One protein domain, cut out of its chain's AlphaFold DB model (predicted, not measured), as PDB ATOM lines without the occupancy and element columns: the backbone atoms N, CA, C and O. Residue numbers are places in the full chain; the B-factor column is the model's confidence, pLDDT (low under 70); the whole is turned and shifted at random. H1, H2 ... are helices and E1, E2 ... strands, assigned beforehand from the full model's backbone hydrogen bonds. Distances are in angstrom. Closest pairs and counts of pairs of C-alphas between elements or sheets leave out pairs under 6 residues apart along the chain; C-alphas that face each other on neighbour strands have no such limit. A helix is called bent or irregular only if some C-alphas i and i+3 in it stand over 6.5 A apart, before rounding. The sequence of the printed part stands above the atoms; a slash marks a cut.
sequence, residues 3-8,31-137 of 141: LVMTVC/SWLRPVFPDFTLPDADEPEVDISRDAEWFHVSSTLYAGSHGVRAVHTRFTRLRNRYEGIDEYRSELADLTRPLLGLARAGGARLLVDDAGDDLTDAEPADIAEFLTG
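What this domain is: This is residues 3 to 8 and 31 to 137 of the 141 residues of an uncharacterized protein of Micromonospora kangleipakensis (UniProt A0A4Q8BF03). A long antiparallel sheet, twisted, makes a wall, and a bent helix, H1, runs along one face of it, with its arm H1b over E1. The unnamed residues 31 to 41 pass over the E2 and E3 part of that same face, while short E6 and H2 lie at the E5 end of the sheet, where H2 packs on the arm H1a. The printed part has 113 residues, with the elements E1, E2, E3, E4, H1, E5, E6 and H2 along the chain: two named helices and six named strands, of mixed class. The sheet's order is E2, E3, E4, E1, E5, E6. The whole is compact, with a radius of gyration of the C-alphas of 14.1 A, yet elongated in outline, 45 by 28 by 25 A.

Where its parts are: Begin at C-alpha 49, at (51.346, 59.183, 84.447), where E2, residues 49 to 55, sets out for 20.4 A. E3, residues 59 to 67, covers 25.2 A, and E4, residues 72 to 81, covers 26.9 A. Beside E4 find E1, residues 3 to 8, beginning at (62.880, 43.232, 90.214), then E5, residues 113 to 118, and E6, residues 124 to 126. H1, residues 89 to 109, was assigned by its hydrogen bonds as one helix but is bent: C-alphas 99 and 102 are 6.7 A apart. Its arms are H1a, residues 89 to 99, 15.6 A long, and H1b, residues 102 to 109. H2, residues 130 to 136, ends at C-alpha (76.244, 40.580, 86.250).

How they stand to each other: Look first at E2, E3 and E4, a meander, each strand the antiparallel neighbour of the one before; E2 and E3 form a hairpin, with N 52 and O 63 2.8 A apart, and so do E3 and E4, with N 78 and O 62 2.7 A apart, both within hydrogen-bond range. E1 is antiparallel to E4, N 77 to O 5 at 2.7 A, and to E5, N 6 to O 115 at 2.8 A. E5 and E6 meet only at a point, C-alphas 115 and 125, 5.5 A apart. H1b is on the sheet at a height of 9.2 A, over E1 and only just over it alone, since 6 of its C-alphas fall on E1 and 2 on E5; it runs along the strands, at 24 degrees to E1 on the local plane. H1a only grazes the sheet, with residues 92 to 99, and stands at a steep tilt of 43 degrees to H1b. H2 also only grazes it, with residues 131 to 134. H1a and H2 touch, the closest C-alphas being those of Ala 97 and Leu 135, 6.0 A apart, opposite ways at a steep tilt of 46 degrees. In H1a, H1b and H2 every O i to N i+4 pair is within hydrogen-bond range.

The domain as a whole: The C-alphas farthest apart, those of Ser 69 and Tyr 86, stand 46.4 A from each other. Residues 9 to 30 are not printed, and C-alphas 8 and 31 are 16.8 A apart across the cut. Of the links printed whole, E4 to H1 is short and the others are tight. The mean pLDDT of the printed part is 72.7; look for values under 70 in residues 42 to 48, 83 to 89 and 109 to 137.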
ATOM      1  N   LEU A   3      61.922  42.147  90.092       75.75
ATOM      2  CA  LEU A   3      62.880  43.232  90.214       75.75
ATOM      3  C   LEU A   3      62.157  44.540  89.910       75.75
ATOM      4  O   LEU A   3      61.483  44.654  88.884       75.75
ATOM      5  N   VAL A   4      62.307  45.526  90.777       78.81
ATOM      6  CA  VAL A   4      61.783  46.875  90.597       78.81
ATOM      7  C   VAL A   4      62.960  47.823  90.437       78.81
ATOM      8  O   VAL A   4      63.921  47.764  91.193       78.81
ATOM      9  N   MET A   5      62.891  48.688  89.433       81.38
ATOM     10  CA  MET A   5      63.922  49.658  89.096       81.38
ATOM     11  C   MET A   5      63.283  51.021  88.870       81.38
ATOM     12  O   MET A   5      62.470  51.175  87.965       81.38
ATOM     13  N   THR A   6      63.656  52.025  89.656       79.44
ATOM     14  CA  THR A   6      63.148  53.392  89.492       79.44
ATOM     15  C   THR A   6      64.281  54.337  89.136       79.44
ATOM     16  O   THR A   6      65.189  54.534  89.936       79.44
ATOM     17  N   VAL A   7      64.216  54.936  87.951       76.38
ATOM     18  CA  VAL A   7      65.090  56.033  87.528       76.38
ATOM     19  C   VAL A   7      64.441  57.347  87.971       76.38
ATOM     20  O   VAL A   7      63.405  57.732  87.433       76.38
ATOM     21  N   CYS A   8      65.043  58.039  88.935       73.44
ATOM     22  CA  CYS A   8      64.612  59.353  89.420       73.44
ATOM     23  C   CYS A   8      65.613  60.424  88.982       73.44
ATOM     24  O   CYS A   8      66.790  60.326  89.329       73.44
ATOM     25  N   SER A  31      64.331  57.642  73.444       86.88
ATOM     26  CA  SER A  31      65.493  56.976  72.844       86.88
ATOM     27  C   SER A  31      66.030  55.813  73.693       86.88
ATOM     28  O   SER A  31      66.491  54.819  73.136       86.88
ATOM     29  N   TRP A  32      65.903  55.903  75.021       87.00
ATOM     30  CA  TRP A  32      66.346  54.877  75.967       87.00
ATOM     31  C   TRP A  32      65.273  53.843  76.301       87.00
ATOM     32  O   TRP A  32      65.611  52.699  76.601       87.00
ATOM     33  N   LEU A  33      63.991  54.210  76.233       87.00
ATOM     34  CA  LEU A  33      62.895  53.274  76.477       87.00
ATOM     35  C   LEU A  33      62.556  52.424  75.262       87.00
ATOM     36  O   LEU A  33      62.200  51.270  75.454       87.00
ATOM     37  N   ARG A  34      62.726  52.915  74.029       89.94
ATOM     38  CA  ARG A  34      62.436  52.137  72.809       89.94
ATOM     39  C   ARG A  34      63.153  50.778  72.723       89.94
ATOM     40  O   ARG A  34      62.522  49.821  72.289       89.94
ATOM     41  N   PRO A  35      64.419  50.624  73.156       89.12
ATOM     42  CA  PRO A  35      65.051  49.306  73.252       89.12
ATOM     43  C   PRO A  35      64.319  48.312  74.171       89.12
ATOM     44  O   PRO A  35      64.343  47.113  73.906       89.12
ATOM     45  N   VAL A  36      63.659  48.797  75.229       86.31
ATOM     46  CA  VAL A  36      62.881  47.978  76.177       86.31
ATOM     47  C   VAL A  36      61.426  47.837  75.716       86.31
ATOM     48  O   VAL A  36      60.848  46.762  75.815       86.31
ATOM     49  N   PHE A  37      60.859  48.901  75.150       88.94
ATOM     50  CA  PHE A  37      59.483  49.040  74.680       88.94
ATOM     51  C   PHE A  37      59.484  49.546  73.226       88.94
ATOM     52  O   PHE A  37      59.369  50.750  72.997       88.94
ATOM     53  N   PRO A  38      59.626  48.658  72.225       86.00
ATOM     54  CA  PRO A  38      59.788  49.051  70.820       86.00
ATOM     55  C   PRO A  38      58.658  49.927  70.280       86.00
ATOM     56  O   PRO A  38      58.910  50.840  69.497       86.00
ATOM     57  N   ASP A  39      57.438  49.688  70.757       83.69
ATOM     58  CA  ASP A  39      56.234  50.417  70.357       83.69
ATOM     59  C   ASP A  39      55.994  51.684  71.195       83.69
ATOM     60  O   ASP A  39      54.937  52.305  71.098       83.69
ATOM     61  N   PHE A  40      56.957  52.086  72.033       82.31
ATOM     62  CA  PHE A  40      56.828  53.271  72.872       82.31
ATOM     63  C   PHE A  40      56.730  54.545  72.033       82.31
ATOM     64  O   PHE A  40      57.683  54.971  71.359       82.31
ATOM     65  N   THR A  41      55.586  55.203  72.159       76.06
ATOM     66  CA  THR A  41      55.363  56.572  71.712       76.06
ATOM     67  C   THR A  41      55.327  57.497  72.908       76.06
ATOM     68  O   THR A  41      54.824  57.134  73.971       76.06
ATOM     69  N   LEU A  42      55.846  58.707  72.722       69.12
ATOM     70  CA  LEU A  42      55.766  59.712  73.763       69.12
ATOM     71  C   LEU A  42      54.308  60.075  74.034       69.12
ATOM     72  O   LEU A  42      53.559  60.268  73.074       69.12
ATOM     73  N   PRO A  43      53.918  60.149  75.312       64.38
ATOM     74  CA  PRO A  43      52.590  60.593  75.671       64.38
ATOM     75  C   PRO A  43      52.411  62.080  75.386       64.38
ATOM     76  O   PRO A  43      53.383  62.840  75.327       64.38
ATOM     77  N   ASP A  44      51.154  62.475  75.220       63.25
ATOM     78  CA  ASP A  44      50.793  63.884  75.136       63.25
ATOM     79  C   ASP A  44      51.039  64.566  76.493       63.25
ATOM     80  O   ASP A  44      50.943  63.933  77.546       63.25
ATOM     81  N   ALA A  45      51.362  65.862  76.485       57.59
ATOM     82  CA  ALA A  45      51.804  66.587  77.687       57.59
ATOM     83  C   ALA A  45      50.725  66.716  78.788       57.59
ATOM     84  O   ALA A  45      51.022  67.168  79.895       57.59
ATOM     85  N   ASP A  46      49.489  66.319  78.489       65.00
ATOM     86  CA  ASP A  46      48.343  66.382  79.395       65.00
ATOM     87  C   ASP A  46      48.219  65.149  80.317       65.00
ATOM     88  O   ASP A  46      47.437  65.175  81.269       65.00
ATOM     89  N   GLU A  47      48.990  64.079  80.077       64.69
ATOM     90  CA  GLU A  47      48.972  62.862  80.900       64.69
ATOM     91  C   GLU A  47      50.127  62.852  81.921       64.69
ATOM     92  O   GLU A  47      51.296  62.749  81.542       64.69
ATOM     93  N   PRO A  48      49.839  62.938  83.236       64.44
ATOM     94  CA  PRO A  48      50.882  63.005  84.261       64.44
ATOM     95  C   PRO A  48      51.570  61.657  84.514       64.44
ATOM     96  O   PRO A  48      52.696  61.636  85.016       64.44
ATOM     97  N   GLU A  49      50.896  60.550  84.197       79.88
ATOM     98  CA  GLU A  49      51.346  59.183  84.447       79.88
ATOM     99  C   GLU A  49      50.965  58.289  83.276       79.88
ATOM    100  O   GLU A  49      49.810  58.275  82.854       79.88
ATOM    101  N   VAL A  50      51.945  57.559  82.748       80.31
ATOM    102  CA  VAL A  50      51.765  56.747  81.544       80.31
ATOM    103  C   VAL A  50      52.329  55.370  81.784       80.31
ATOM    104  O   VAL A  50      53.536  55.202  81.974       80.31
ATOM    105  N   ASP A  51      51.432  54.395  81.759       86.81
ATOM    106  CA  ASP A  51      51.761  52.994  81.938       86.81
ATOM    107  C   ASP A  51      51.986  52.323  80.587       86.81
ATOM    108  O   ASP A  51      51.135  52.333  79.696       86.81
ATOM    109  N   ILE A  52      53.145  51.691  80.451       88.12
ATOM    110  CA  ILE A  52      53.502  50.861  79.308       88.12
ATOM    111  C   ILE A  52      53.892  49.483  79.804       88.12
ATOM    112  O   ILE A  52      54.539  49.329  80.835       88.12
ATOM    113  N   SER A  53      53.507  48.449  79.068       91.88
ATOM    114  CA  SER A  53      53.877  47.088  79.429       91.88
ATOM    115  C   SER A  53      54.074  46.230  78.199       91.88
ATOM    116  O   SER A  53      53.419  46.449  77.180       91.88
ATOM    117  N   ARG A  54      54.944  45.232  78.310       91.50
ATOM    118  CA  ARG A  54      55.081  44.181  77.310       91.50
ATOM    119  C   ARG A  54      55.534  42.876  77.941       91.50
ATOM    120  O   ARG A  54      56.207  42.873  78.971       91.50
ATOM    121  N   ASP A  55      55.257  41.791  77.238       90.31
ATOM    122  CA  ASP A  55      55.878  40.504  77.511       90.31
ATOM    123  C   ASP A  55      57.150  40.368  76.665       90.31
ATOM    124  O   ASP A  55      57.136  40.521  75.442       90.31
ATOM    125  N   ALA A  56      58.262  40.125  77.344       85.38
ATOM    126  CA  ALA A  56      59.489  39.575  76.787       85.38
ATOM    127  C   ALA A  56      59.484  38.046  76.990       85.38
ATOM    128  O   ALA A  56      58.511  37.490  77.506       85.38
ATOM    129  N   GLU A  57      60.536  37.339  76.578       86.12
ATOM    130  CA  GLU A  57      60.526  35.873  76.624       86.12
ATOM    131  C   GLU A  57      60.402  35.351  78.064       86.12
ATOM    132  O   GLU A  57      59.543  34.510  78.363       86.12
ATOM    133  N   TRP A  58      61.216  35.893  78.974       82.12
ATOM    134  CA  TRP A  58      61.298  35.454  80.366       82.12
ATOM    135  C   TRP A  58      60.575  36.378  81.346       82.12
ATOM    136  O   TRP A  58      60.309  35.975  82.486       82.12
ATOM    137  N   PHE A  59      60.229  37.593  80.917       85.50
ATOM    138  CA  PHE A  59      59.726  38.652  81.789       85.50
ATOM    139  C   PHE A  59      58.511  39.374  81.228       85.50
ATOM    140  O   PHE A  59      58.498  39.804  80.083       85.50
ATOM    141  N   HIS A  60      57.549  39.631  82.102       90.19
ATOM    142  CA  HIS A  60      56.615  40.725  81.938       90.19
ATOM    143  C   HIS A  60      57.300  41.997  82.426       90.19
ATOM    144  O   HIS A  60      57.765  42.057  83.570       90.19
ATOM    145  N   VAL A  61      57.377  43.000  81.562       91.25
ATOM    146  CA  VAL A  61      57.985  44.293  81.859       91.25
ATOM    147  C   VAL A  61      56.887  45.342  81.860       91.25
ATOM    148  O   VAL A  61      56.179  45.484  80.869       91.25
ATOM    149  N   SER A  62      56.767  46.095  82.945       91.69
ATOM    150  CA  SER A  62      55.828  47.213  83.057       91.69
ATOM    151  C   SER A  62      56.565  48.457  83.528       91.69
ATOM    152  O   SER A  62      57.266  48.379  84.537       91.69
ATOM    153  N   SER A  63      56.389  49.589  82.858       88.81
ATOM    154  CA  SER A  63      56.924  50.877  83.285       88.81
ATOM    155  C   SER A  63      55.837  51.928  83.443       88.81
ATOM    156  O   SER A  63      54.984  52.054  82.575       88.81
ATOM    157  N   THR A  64      55.942  52.731  84.496       87.31
ATOM    158  CA  THR A  64      55.173  53.961  84.702       87.31
ATOM    159  C   THR A  64      56.108  55.149  84.504       87.31
ATOM    160  O   THR A  64      57.129  55.270  85.191       87.31
ATOM    161  N   LEU A  65      55.791  56.023  83.552       86.50
ATOM    162  CA  LEU A  65      56.482  57.293  83.354       86.50
ATOM    163  C   LEU A  65      55.735  58.391  84.101       86.50
ATOM    164  O   LEU A  65      54.536  58.549  83.906       86.50
ATOM    165  N   TYR A  66      56.455  59.184  84.887       82.62
ATOM    166  CA  TYR A  66      55.898  60.338  85.587       82.62
ATOM    167  C   TYR A  66      56.288  61.608  84.833       82.62
ATOM    168  O   TYR A  66      57.430  62.066  84.933       82.62
ATOM    169  N   ALA A  67      55.359  62.174  84.066       77.69
ATOM    170  CA  ALA A  67      55.574  63.413  83.323       77.69
ATOM    171  C   ALA A  67      55.596  64.625  84.268       77.69
ATOM    172  O   ALA A  67      54.997  64.610  85.348       77.69
ATOM    173  N   GLY A  68      56.333  65.667  83.900       75.31
ATOM    174  CA  GLY A  68      56.294  66.991  84.515       75.31
ATOM    175  C   GLY A  68      55.835  68.057  83.514       75.31
ATOM    176  O   GLY A  68      55.192  67.750  82.518       75.31
ATOM    177  N   SER A  69      56.115  69.328  83.795       76.81
ATOM    178  CA  SER A  69      55.691  70.468  82.966       76.81
ATOM    179  C   SER A  69      56.467  70.625  81.647       76.81
ATOM    180  O   SER A  69      56.013  71.329  80.747       76.81
ATOM    181  N   HIS A  70      57.646  70.018  81.536       77.00
ATOM    182  CA  HIS A  70      58.631  70.202  80.466       77.00
ATOM    183  C   HIS A  70      59.290  68.892  79.968       77.00
ATOM    184  O   HIS A  70      60.103  68.933  79.043       77.00
ATOM    185  N   GLY A  71      58.961  67.737  80.547       80.88
ATOM    186  CA  GLY A  71      59.606  66.453  80.296       80.88
ATOM    187  C   GLY A  71      59.191  65.362  81.289       80.88
ATOM    188  O   GLY A  71      58.053  65.310  81.741       80.88
ATOM    189  N   VAL A  72      60.110  64.445  81.603       81.31
ATOM    190  CA  VAL A  72      59.861  63.290  82.486       81.31
ATOM    191  C   VAL A  72      60.641  63.439  83.789       81.31
ATOM    192  O   VAL A  72      61.839  63.719  83.773       81.31
ATOM    193  N   ARG A  73      59.966  63.217  84.920       78.50
ATOM    194  CA  ARG A  73      60.503  63.342  86.287       78.50
ATOM    195  C   ARG A  73      61.013  62.023  86.858       78.50
ATOM    196  O   ARG A  73      61.972  62.008  87.630       78.50
ATOM    197  N   ALA A  74      60.387  60.914  86.480       80.75
ATOM    198  CA  ALA A  74      60.833  59.583  86.864       80.75
ATOM    199  C   ALA A  74      60.324  58.518  85.889       80.75
ATOM    200  O   ALA A  74      59.304  58.703  85.224       80.75
ATOM    201  N   VAL A  75      61.020  57.385  85.851       84.31
ATOM    202  CA  VAL A  75      60.573  56.160  85.184       84.31
ATOM    203  C   VAL A  75      60.662  55.014  86.181       84.31
ATOM    204  O   VAL A  75      61.745  54.691  86.662       84.31
ATOM    205  N   HIS A  76      59.530  54.396  86.487       86.56
ATOM    206  CA  HIS A  76      59.442  53.244  87.375       86.56
ATOM    207  C   HIS A  76      59.198  51.988  86.554       86.56
ATOM    208  O   HIS A  76      58.146  51.878  85.950       86.56
ATOM    209  N   THR A  77      60.131  51.042  86.542       87.75
ATOM    210  CA  THR A  77      60.046  49.800  85.770       87.75
ATOM    211  C   THR A  77      60.037  48.591  86.689       87.75
ATOM    212  O   THR A  77      60.917  48.421  87.525       87.75
ATOM    213  N   ARG A  78      59.074  47.698  86.492       87.69
ATOM    214  CA  ARG A  78      58.979  46.405  87.158       87.69
ATOM    215  C   ARG A  78      59.187  45.286  86.145       87.69
ATOM    216  O   ARG A  78      58.543  45.246  85.101       87.69
ATOM    217  N   PHE A  79      60.040  44.341  86.516       85.81
ATOM    218  CA  PHE A  79      60.272  43.082  85.825       85.81
ATOM    219  C   PHE A  79      59.658  41.957  86.654       85.81
ATOM    220  O   PHE A  79      60.003  41.756  87.822       85.81
ATOM    221  N   THR A  80      58.735  41.211  86.061       85.31
ATOM    222  CA  THR A  80      58.078  40.063  86.691       85.31
ATOM    223  C   THR A  80      58.391  38.825  85.873       85.31
ATOM    224  O   THR A  80      58.046  38.751  84.699       85.31
ATOM    225  N   ARG A  81      59.047  37.834  86.476       82.56
ATOM    226  CA  ARG A  81      59.379  36.590  85.773       82.56
ATOM    227  C   ARG A  81      58.101  35.835  85.370       82.56
ATOM    228  O   ARG A  81      57.269  35.558  86.231       82.56
ATOM    229  N   LEU A  82      57.980  35.464  84.093       79.44
ATOM    230  CA  LEU A  82      56.809  34.772  83.531       79.44
ATOM    231  C   LEU A  82      56.814  33.254  83.774       79.44
ATOM    232  O   LEU A  82      55.752  32.646  83.892       79.44
ATOM    233  N   ARG A  83      57.994  32.623  83.858       69.00
ATOM    234  CA  ARG A  83      58.144  31.156  83.977       69.00
ATOM    235  C   ARG A  83      58.891  30.728  85.237       69.00
ATOM    236  O   ARG A  83      59.819  31.402  85.676       69.00
ATOM    237  N   ASN A  84      58.528  29.581  85.817       59.78
ATOM    238  CA  ASN A  84      59.137  29.056  87.045       59.78
ATOM    239  C   ASN A  84      60.262  28.024  86.792       59.78
ATOM    240  O   ASN A  84      60.054  27.013  86.133       59.78
ATOM    241  N   ARG A  85      61.413  28.279  87.438       54.62
ATOM    242  CA  ARG A  85      62.535  27.417  87.907       54.62
ATOM    243  C   ARG A  85      63.182  26.317  87.037       54.62
ATOM    244  O   ARG A  85      64.264  25.901  87.436       54.62
ATOM    245  N   TYR A  86      62.636  25.869  85.908       52.41
ATOM    246  CA  TYR A  86      63.222  24.739  85.146       52.41
ATOM    247  C   TYR A  86      64.028  25.116  83.899       52.41
ATOM    248  O   TYR A  86      64.474  24.239  83.166       52.41
ATOM    249  N   GLU A  87      64.244  26.403  83.669       57.25
ATOM    250  CA  GLU A  87      64.880  26.905  82.453       57.25
ATOM    251  C   GLU A  87      66.203  27.626  82.767       57.25
ATOM    252  O   GLU A  87      66.405  28.104  83.891       57.25
ATOM    253  N   GLY A  88      67.119  27.624  81.790       62.81
ATOM    254  CA  GLY A  88      68.533  27.971  81.937       62.81
ATOM    255  C   GLY A  88      68.756  29.314  82.629       62.81
ATOM    256  O   GLY A  88      68.321  30.359  82.152       62.81
ATOM    257  N   ILE A  89      69.458  29.289  83.766       67.12
ATOM    258  CA  ILE A  89      69.712  30.487  84.576       67.12
ATOM    259  C   ILE A  89      70.468  31.573  83.794       67.12
ATOM    260  O   ILE A  89      70.255  32.758  84.044       67.12
ATOM    261  N   ASP A  90      71.297  31.171  82.830       70.38
ATOM    262  CA  ASP A  90      72.120  32.073  82.024       70.38
ATOM    263  C   ASP A  90      71.298  32.841  80.978       70.38
ATOM    264  O   ASP A  90      71.518  34.036  80.793       70.38
ATOM    265  N   GLU A  91      70.303  32.204  80.353       71.38
ATOM    266  CA  GLU A  91      69.419  32.840  79.361       71.38
ATOM    267  C   GLU A  91      68.546  33.917  80.018       71.38
ATOM    268  O   GLU A  91      68.503  35.060  79.565       71.38
ATOM    269  N   TYR A  92      67.950  33.583  81.168       74.25
ATOM    270  CA  TYR A  92      67.194  34.523  82.000       74.25
ATOM    271  C   TYR A  92      68.047  35.722  82.453       74.25
ATOM    272  O   TYR A  92      67.581  36.861  82.428       74.25
ATOM    273  N   ARG A  93      69.298  35.485  82.876       74.31
ATOM    274  CA  ARG A  93      70.210  36.555  83.315       74.31
ATOM    275  C   ARG A  93      70.606  37.463  82.160       74.31
ATOM    276  O   ARG A  93      70.627  38.678  82.338       74.31
ATOM    277  N   SER A  94      70.892  36.881  80.996       79.88
ATOM    278  CA  SER A  94      71.231  37.643  79.797       79.88
ATOM    279  C   SER A  94      70.079  38.552  79.381       79.88
ATOM    280  O   SER A  94      70.299  39.745  79.191       79.88
ATOM    281  N   GLU A  95      68.844  38.036  79.316       82.19
ATOM    282  CA  GLU A  95      67.692  38.867  78.944       82.19
ATOM    283  C   GLU A  95      67.436  39.970  79.985       82.19
ATOM    284  O   GLU A  95      67.195  41.121  79.622       82.19
ATOM    285  N   LEU A  96      67.560  39.669  81.285       80.81
ATOM    286  CA  LEU A  96      67.425  40.688  82.329       80.81
ATOM    287  C   LEU A  96      68.479  41.792  82.189       80.81
ATOM    288  O   LEU A  96      68.155  42.973  82.313       80.81
ATOM    289  N   ALA A  97      69.734  41.437  81.913       81.94
ATOM    290  CA  ALA A  97      70.801  42.409  81.690       81.94
ATOM    291  C   ALA A  97      70.514  43.293  80.463       81.94
ATOM    292  O   ALA A  97      70.681  44.512  80.528       81.94
ATOM    293  N   ASP A  98      70.020  42.705  79.371       84.50
ATOM    294  CA  ASP A  98      69.671  43.439  78.152       84.50
ATOM    295  C   ASP A  98      68.494  44.402  78.369       84.50
ATOM    296  O   ASP A  98      68.523  45.530  77.877       84.50
ATOM    297  N   LEU A  99      67.493  44.005  79.159       86.44
ATOM    298  CA  LEU A  99      66.331  44.839  79.481       86.44
ATOM    299  C   LEU A  99      66.651  45.981  80.463       86.44
ATOM    300  O   LEU A  99      66.027  47.041  80.418       86.44
ATOM    301  N   THR A 100      67.624  45.789  81.351       83.00
ATOM    302  CA  THR A 100      67.984  46.766  82.397       83.00
ATOM    303  C   THR A 100      69.065  47.752  81.953       83.00
ATOM    304  O   THR A 100      69.096  48.896  82.418       83.00
ATOM    305  N   ARG A 101      69.926  47.371  81.000       84.12
ATOM    306  CA  ARG A 101      71.002  48.226  80.469       84.12
ATOM    307  C   ARG A 101      70.519  49.572  79.902       84.12
ATOM    308  O   ARG A 101      71.187  50.575  80.167       84.12
ATOM    309  N   PRO A 102      69.389  49.666  79.177       86.31
ATOM    310  CA  PRO A 102      68.870  50.952  78.726       86.31
ATOM    311  C   PRO A 102      68.411  51.852  79.882       86.31
ATOM    312  O   PRO A 102      68.643  53.057  79.833       86.31
ATOM    313  N   LEU A 103      67.849  51.286  80.959       82.69
ATOM    314  CA  LEU A 103      67.453  52.046  82.155       82.69
ATOM    315  C   LEU A 103      68.672  52.593  82.909       82.69
ATOM    316  O   LEU A 103      68.661  53.728  83.379       82.69
ATOM    317  N   LEU A 104      69.760  51.819  82.958       79.31
ATOM    318  CA  LEU A 104      71.053  52.281  83.467       79.31
ATOM    319  C   LEU A 104      71.637  53.415  82.620       79.31
ATOM    320  O   LEU A 104      72.182  54.380  83.157       79.31
ATOM    321  N   GLY A 105      71.539  53.297  81.296       79.50
ATOM    322  CA  GLY A 105      71.956  54.341  80.366       79.50
ATOM    323  C   GLY A 105      71.153  55.628  80.542       79.50
ATOM    324  O   GLY A 105      71.745  56.702  80.620       79.50
ATOM    325  N   LEU A 106      69.834  55.508  80.713       80.12
ATOM    326  CA  LEU A 106      68.939  56.620  81.027       80.12
ATOM    327  C   LEU A 106      69.326  57.300  82.345       80.12
ATOM    328  O   LEU A 106      69.436  58.526  82.389       80.12
ATOM    329  N   ALA A 107      69.594  56.513  83.392       76.25
ATOM    330  CA  ALA A 107      70.036  57.047  84.671       76.25
ATOM    331  C   ALA A 107      71.350  57.829  84.530       76.25
ATOM    332  O   ALA A 107      71.446  58.975  84.951       76.25
ATOM    333  N   ARG A 108      72.347  57.269  83.837       72.38
ATOM    334  CA  ARG A 108      73.629  57.953  83.597       72.38
ATOM    335  C   ARG A 108      73.479  59.221  82.754       72.38
ATOM    336  O   ARG A 108      74.106  60.227  83.069       72.38
ATOM    337  N   ALA A 109      72.664  59.182  81.699       69.75
ATOM    338  CA  ALA A 109      72.458  60.314  80.797       69.75
ATOM    339  C   ALA A 109      71.722  61.482  81.471       69.75
ATOM    340  O   ALA A 109      72.000  62.635  81.156       69.75
ATOM    341  N   GLY A 110      70.804  61.185  82.395       63.94
ATOM    342  CA  GLY A 110      70.035  62.187  83.132       63.94
ATOM    343  C   GLY A 110      70.623  62.598  84.483       63.94
ATOM    344  O   GLY A 110      69.932  63.272  85.237       63.94
ATOM    345  N   GLY A 111      71.832  62.140  84.843       62.59
ATOM    346  CA  GLY A 111      72.364  62.309  86.205       62.59
ATOM    347  C   GLY A 111      71.467  61.678  87.282       62.59
ATOM    348  O   GLY A 111      71.499  62.084  88.440       62.59
ATOM    349  N   ALA A 112      70.636  60.720  86.881       63.88
ATOM    350  CA  ALA A 112      69.548  60.148  87.641       63.88
ATOM    351  C   ALA A 112      70.025  59.151  88.700       63.88
ATOM    352  O   ALA A 112      70.996  58.415  88.508       63.88
ATOM    353  N   ARG A 113      69.274  59.082  89.799       64.06
ATOM    354  CA  ARG A 113      69.385  58.011  90.789       64.06
ATOM    355  C   ARG A 113      68.608  56.804  90.299       64.06
ATOM    356  O   ARG A 113      67.483  56.958  89.829       64.06
ATOM    357  N   LEU A 114      69.192  55.622  90.425       66.50
ATOM    358  CA  LEU A 114      68.523  54.375  90.100       66.50
ATOM    359  C   LEU A 114      68.315  53.587  91.389       66.50
ATOM    360  O   LEU A 114      69.269  53.171  92.033       66.50
ATOM    361  N   LEU A 115      67.056  53.422  91.768       66.25
ATOM    362  CA  LEU A 115      66.655  52.639  92.930       66.25
ATOM    363  C   LEU A 115      66.320  51.229  92.461       66.25
ATOM    364  O   LEU A 115      65.560  51.092  91.502       66.25
ATOM    365  N   VAL A 116      66.868  50.208  93.116       65.38
ATOM    366  CA  VAL A 116      66.638  48.799  92.771       65.38
ATOM    367  C   VAL A 116      66.109  48.055  93.995       65.38
ATOM    368  O   VAL A 116      66.640  48.226  95.085       65.38
ATOM    369  N   ASP A 117      65.069  47.244  93.810       69.94
ATOM    370  CA  ASP A 117      64.452  46.400  94.843       69.94
ATOM    371  C   ASP A 117      64.174  45.006  94.251       69.94
ATOM    372  O   ASP A 117      63.610  44.893  93.158       69.94
ATOM    373  N   ASP A 118      64.594  43.946  94.946       58.50
ATOM    374  CA  ASP A 118      64.167  42.573  94.661       58.50
ATOM    375  C   ASP A 118      63.101  42.166  95.685       58.50
ATOM    376  O   ASP A 118      63.391  41.807  96.823       58.50
ATOM    377  N   ALA A 119      61.848  42.202  95.239       49.06
ATOM    378  CA  ALA A 119      60.680  41.722  95.962       49.06
ATOM    379  C   ALA A 119      60.498  42.227  97.415       49.06
ATOM    380  O   ALA A 119      60.201  41.428  98.302       49.06
ATOM    381  N   GLY A 120      60.471  43.547  97.613       41.88
ATOM    382  CA  GLY A 120      59.713  44.181  98.695       41.88
ATOM    383  C   GLY A 120      60.486  44.502  99.971       41.88
ATOM    384  O   GLY A 120      59.846  44.658 101.012       41.88
ATOM    385  N   ASP A 121      61.809  44.633  99.888       40.25
ATOM    386  CA  ASP A 121      62.649  45.186 100.956       40.25
ATOM    387  C   ASP A 121      63.284  46.517 100.514       40.25
ATOM    388  O   ASP A 121      63.359  46.826  99.327       40.25
ATOM    389  N   ASP A 122      63.667  47.333 101.504       41.47
ATOM    390  CA  ASP A 122      64.130  48.727 101.399       41.47
ATOM    391  C   ASP A 122      64.818  49.105 100.067       41.47
ATOM    392  O   ASP A 122      65.848  48.546  99.695       41.47
ATOM    393  N   LEU A 123      64.288  50.142  99.399       48.25
ATOM    394  CA  LEU A 123      64.881  50.752  98.201       48.25
ATOM    395  C   LEU A 123      66.307  51.232  98.505       48.25
ATOM    396  O   LEU A 123      66.497  52.254  99.173       48.25
ATOM    397  N   THR A 124      67.315  50.538  97.984       51.66
ATOM    398  CA  THR A 124      68.713  50.954  98.119       51.66
ATOM    399  C   THR A 124      69.064  52.013  97.078       51.66
ATOM    400  O   THR A 124      68.804  51.861  95.882       51.66
ATOM    401  N   ASP A 125      69.674  53.109  97.541       47.84
ATOM    402  CA  ASP A 125      70.348  54.079  96.674       47.84
ATOM    403  C   ASP A 125      71.591  53.378  96.113       47.84
ATOM    404  O   ASP A 125      72.556  53.158  96.847       47.84
ATOM    405  N   ALA A 126      71.531  52.936  94.859       49.22
ATOM    406  CA  ALA A 126      72.622  52.222  94.212       49.22
ATOM    407  C   ALA A 126      73.250  53.121  93.144       49.22
ATOM    408  O   ALA A 126      72.556  53.691  92.292       49.22
ATOM    409  N   GLU A 127      74.577  53.267  93.171       44.38
ATOM    410  CA  GLU A 127      75.249  53.975  92.092       44.38
ATOM    411  C   GLU A 127      75.136  53.142  90.801       44.38
ATOM    412  O   GLU A 127      75.093  51.908  90.842       44.38
ATOM    413  N   PRO A 128      75.137  53.763  89.604       44.09
ATOM    414  CA  PRO A 128      75.048  53.029  88.339       44.09
ATOM    415  C   PRO A 128      76.139  51.964  88.110       44.09
ATOM    416  O   PRO A 128      76.060  51.237  87.115       44.09
ATOM    417  N   ALA A 129      77.188  51.929  88.939       44.78
ATOM    418  CA  ALA A 129      78.238  50.913  88.945       44.78
ATOM    419  C   ALA A 129      77.837  49.671  89.766       44.78
ATOM    420  O   ALA A 129      77.931  48.563  89.239       44.78
ATOM    421  N   ASP A 130      77.289  49.857  90.970       47.06
ATOM    422  CA  ASP A 130      76.846  48.778  91.872       47.06
ATOM    423  C   ASP A 130      75.727  47.930  91.242       47.06
ATOM    424  O   ASP A 130      75.627  46.719  91.425       47.06
ATOM    425  N   ILE A 131      74.902  48.564  90.408       50.22
ATOM    426  CA  ILE A 131      73.787  47.911  89.714       50.22
ATOM    427  C   ILE A 131      74.283  47.019  88.576       50.22
ATOM    428  O   ILE A 131      73.719  45.955  88.329       50.22
ATOM    429  N   ALA A 132      75.355  47.417  87.885       49.03
ATOM    430  CA  ALA A 132      75.975  46.563  86.877       49.03
ATOM    431  C   ALA A 132      76.577  45.305  87.524       49.03
ATOM    432  O   ALA A 132      76.523  44.229  86.938       49.03
ATOM    433  N   GLU A 133      77.094  45.425  88.745       51.50
ATOM    434  CA  GLU A 133      77.642  44.318  89.528       51.50
ATOM    435  C   GLU A 133      76.538  43.363  90.022       51.50
ATOM    436  O   GLU A 133      76.642  42.146  89.841       51.50
ATOM    437  N   PHE A 134      75.413  43.913  90.501       52.00
ATOM    438  CA  PHE A 134      74.203  43.153  90.846       52.00
ATOM    439  C   PHE A 134      73.638  42.377  89.642       52.00
ATOM    440  O   PHE A 134      73.333  41.190  89.743       52.00
ATOM    441  N   LEU A 135      73.544  43.021  88.472       51.84
ATOM    442  CA  LEU A 135      72.993  42.417  87.252       51.84
ATOM    443  C   LEU A 135      73.930  41.394  86.594       51.84
ATOM    444  O   LEU A 135      73.460  40.481  85.918       51.84
ATOM    445  N   THR A 136      75.245  41.525  86.788       52.12
ATOM    446  CA  THR A 136      76.244  40.580  86.250       52.12
ATOM    447  C   THR A 136      76.509  39.389  87.171       52.12
ATOM    448  O   THR A 136      77.212  38.460  86.776       52.12
ATOM    449  N   GLY A 137      75.891  39.353  88.358       47.41
ATOM    450  CA  GLY A 137      76.005  38.236  89.295       47.41
ATOM    451  C   GLY A 137      77.318  38.206  90.079       47.41
ATOM    452  O   GLY A 137      77.645  37.164  90.643       47.41
TER     453      GLY A 137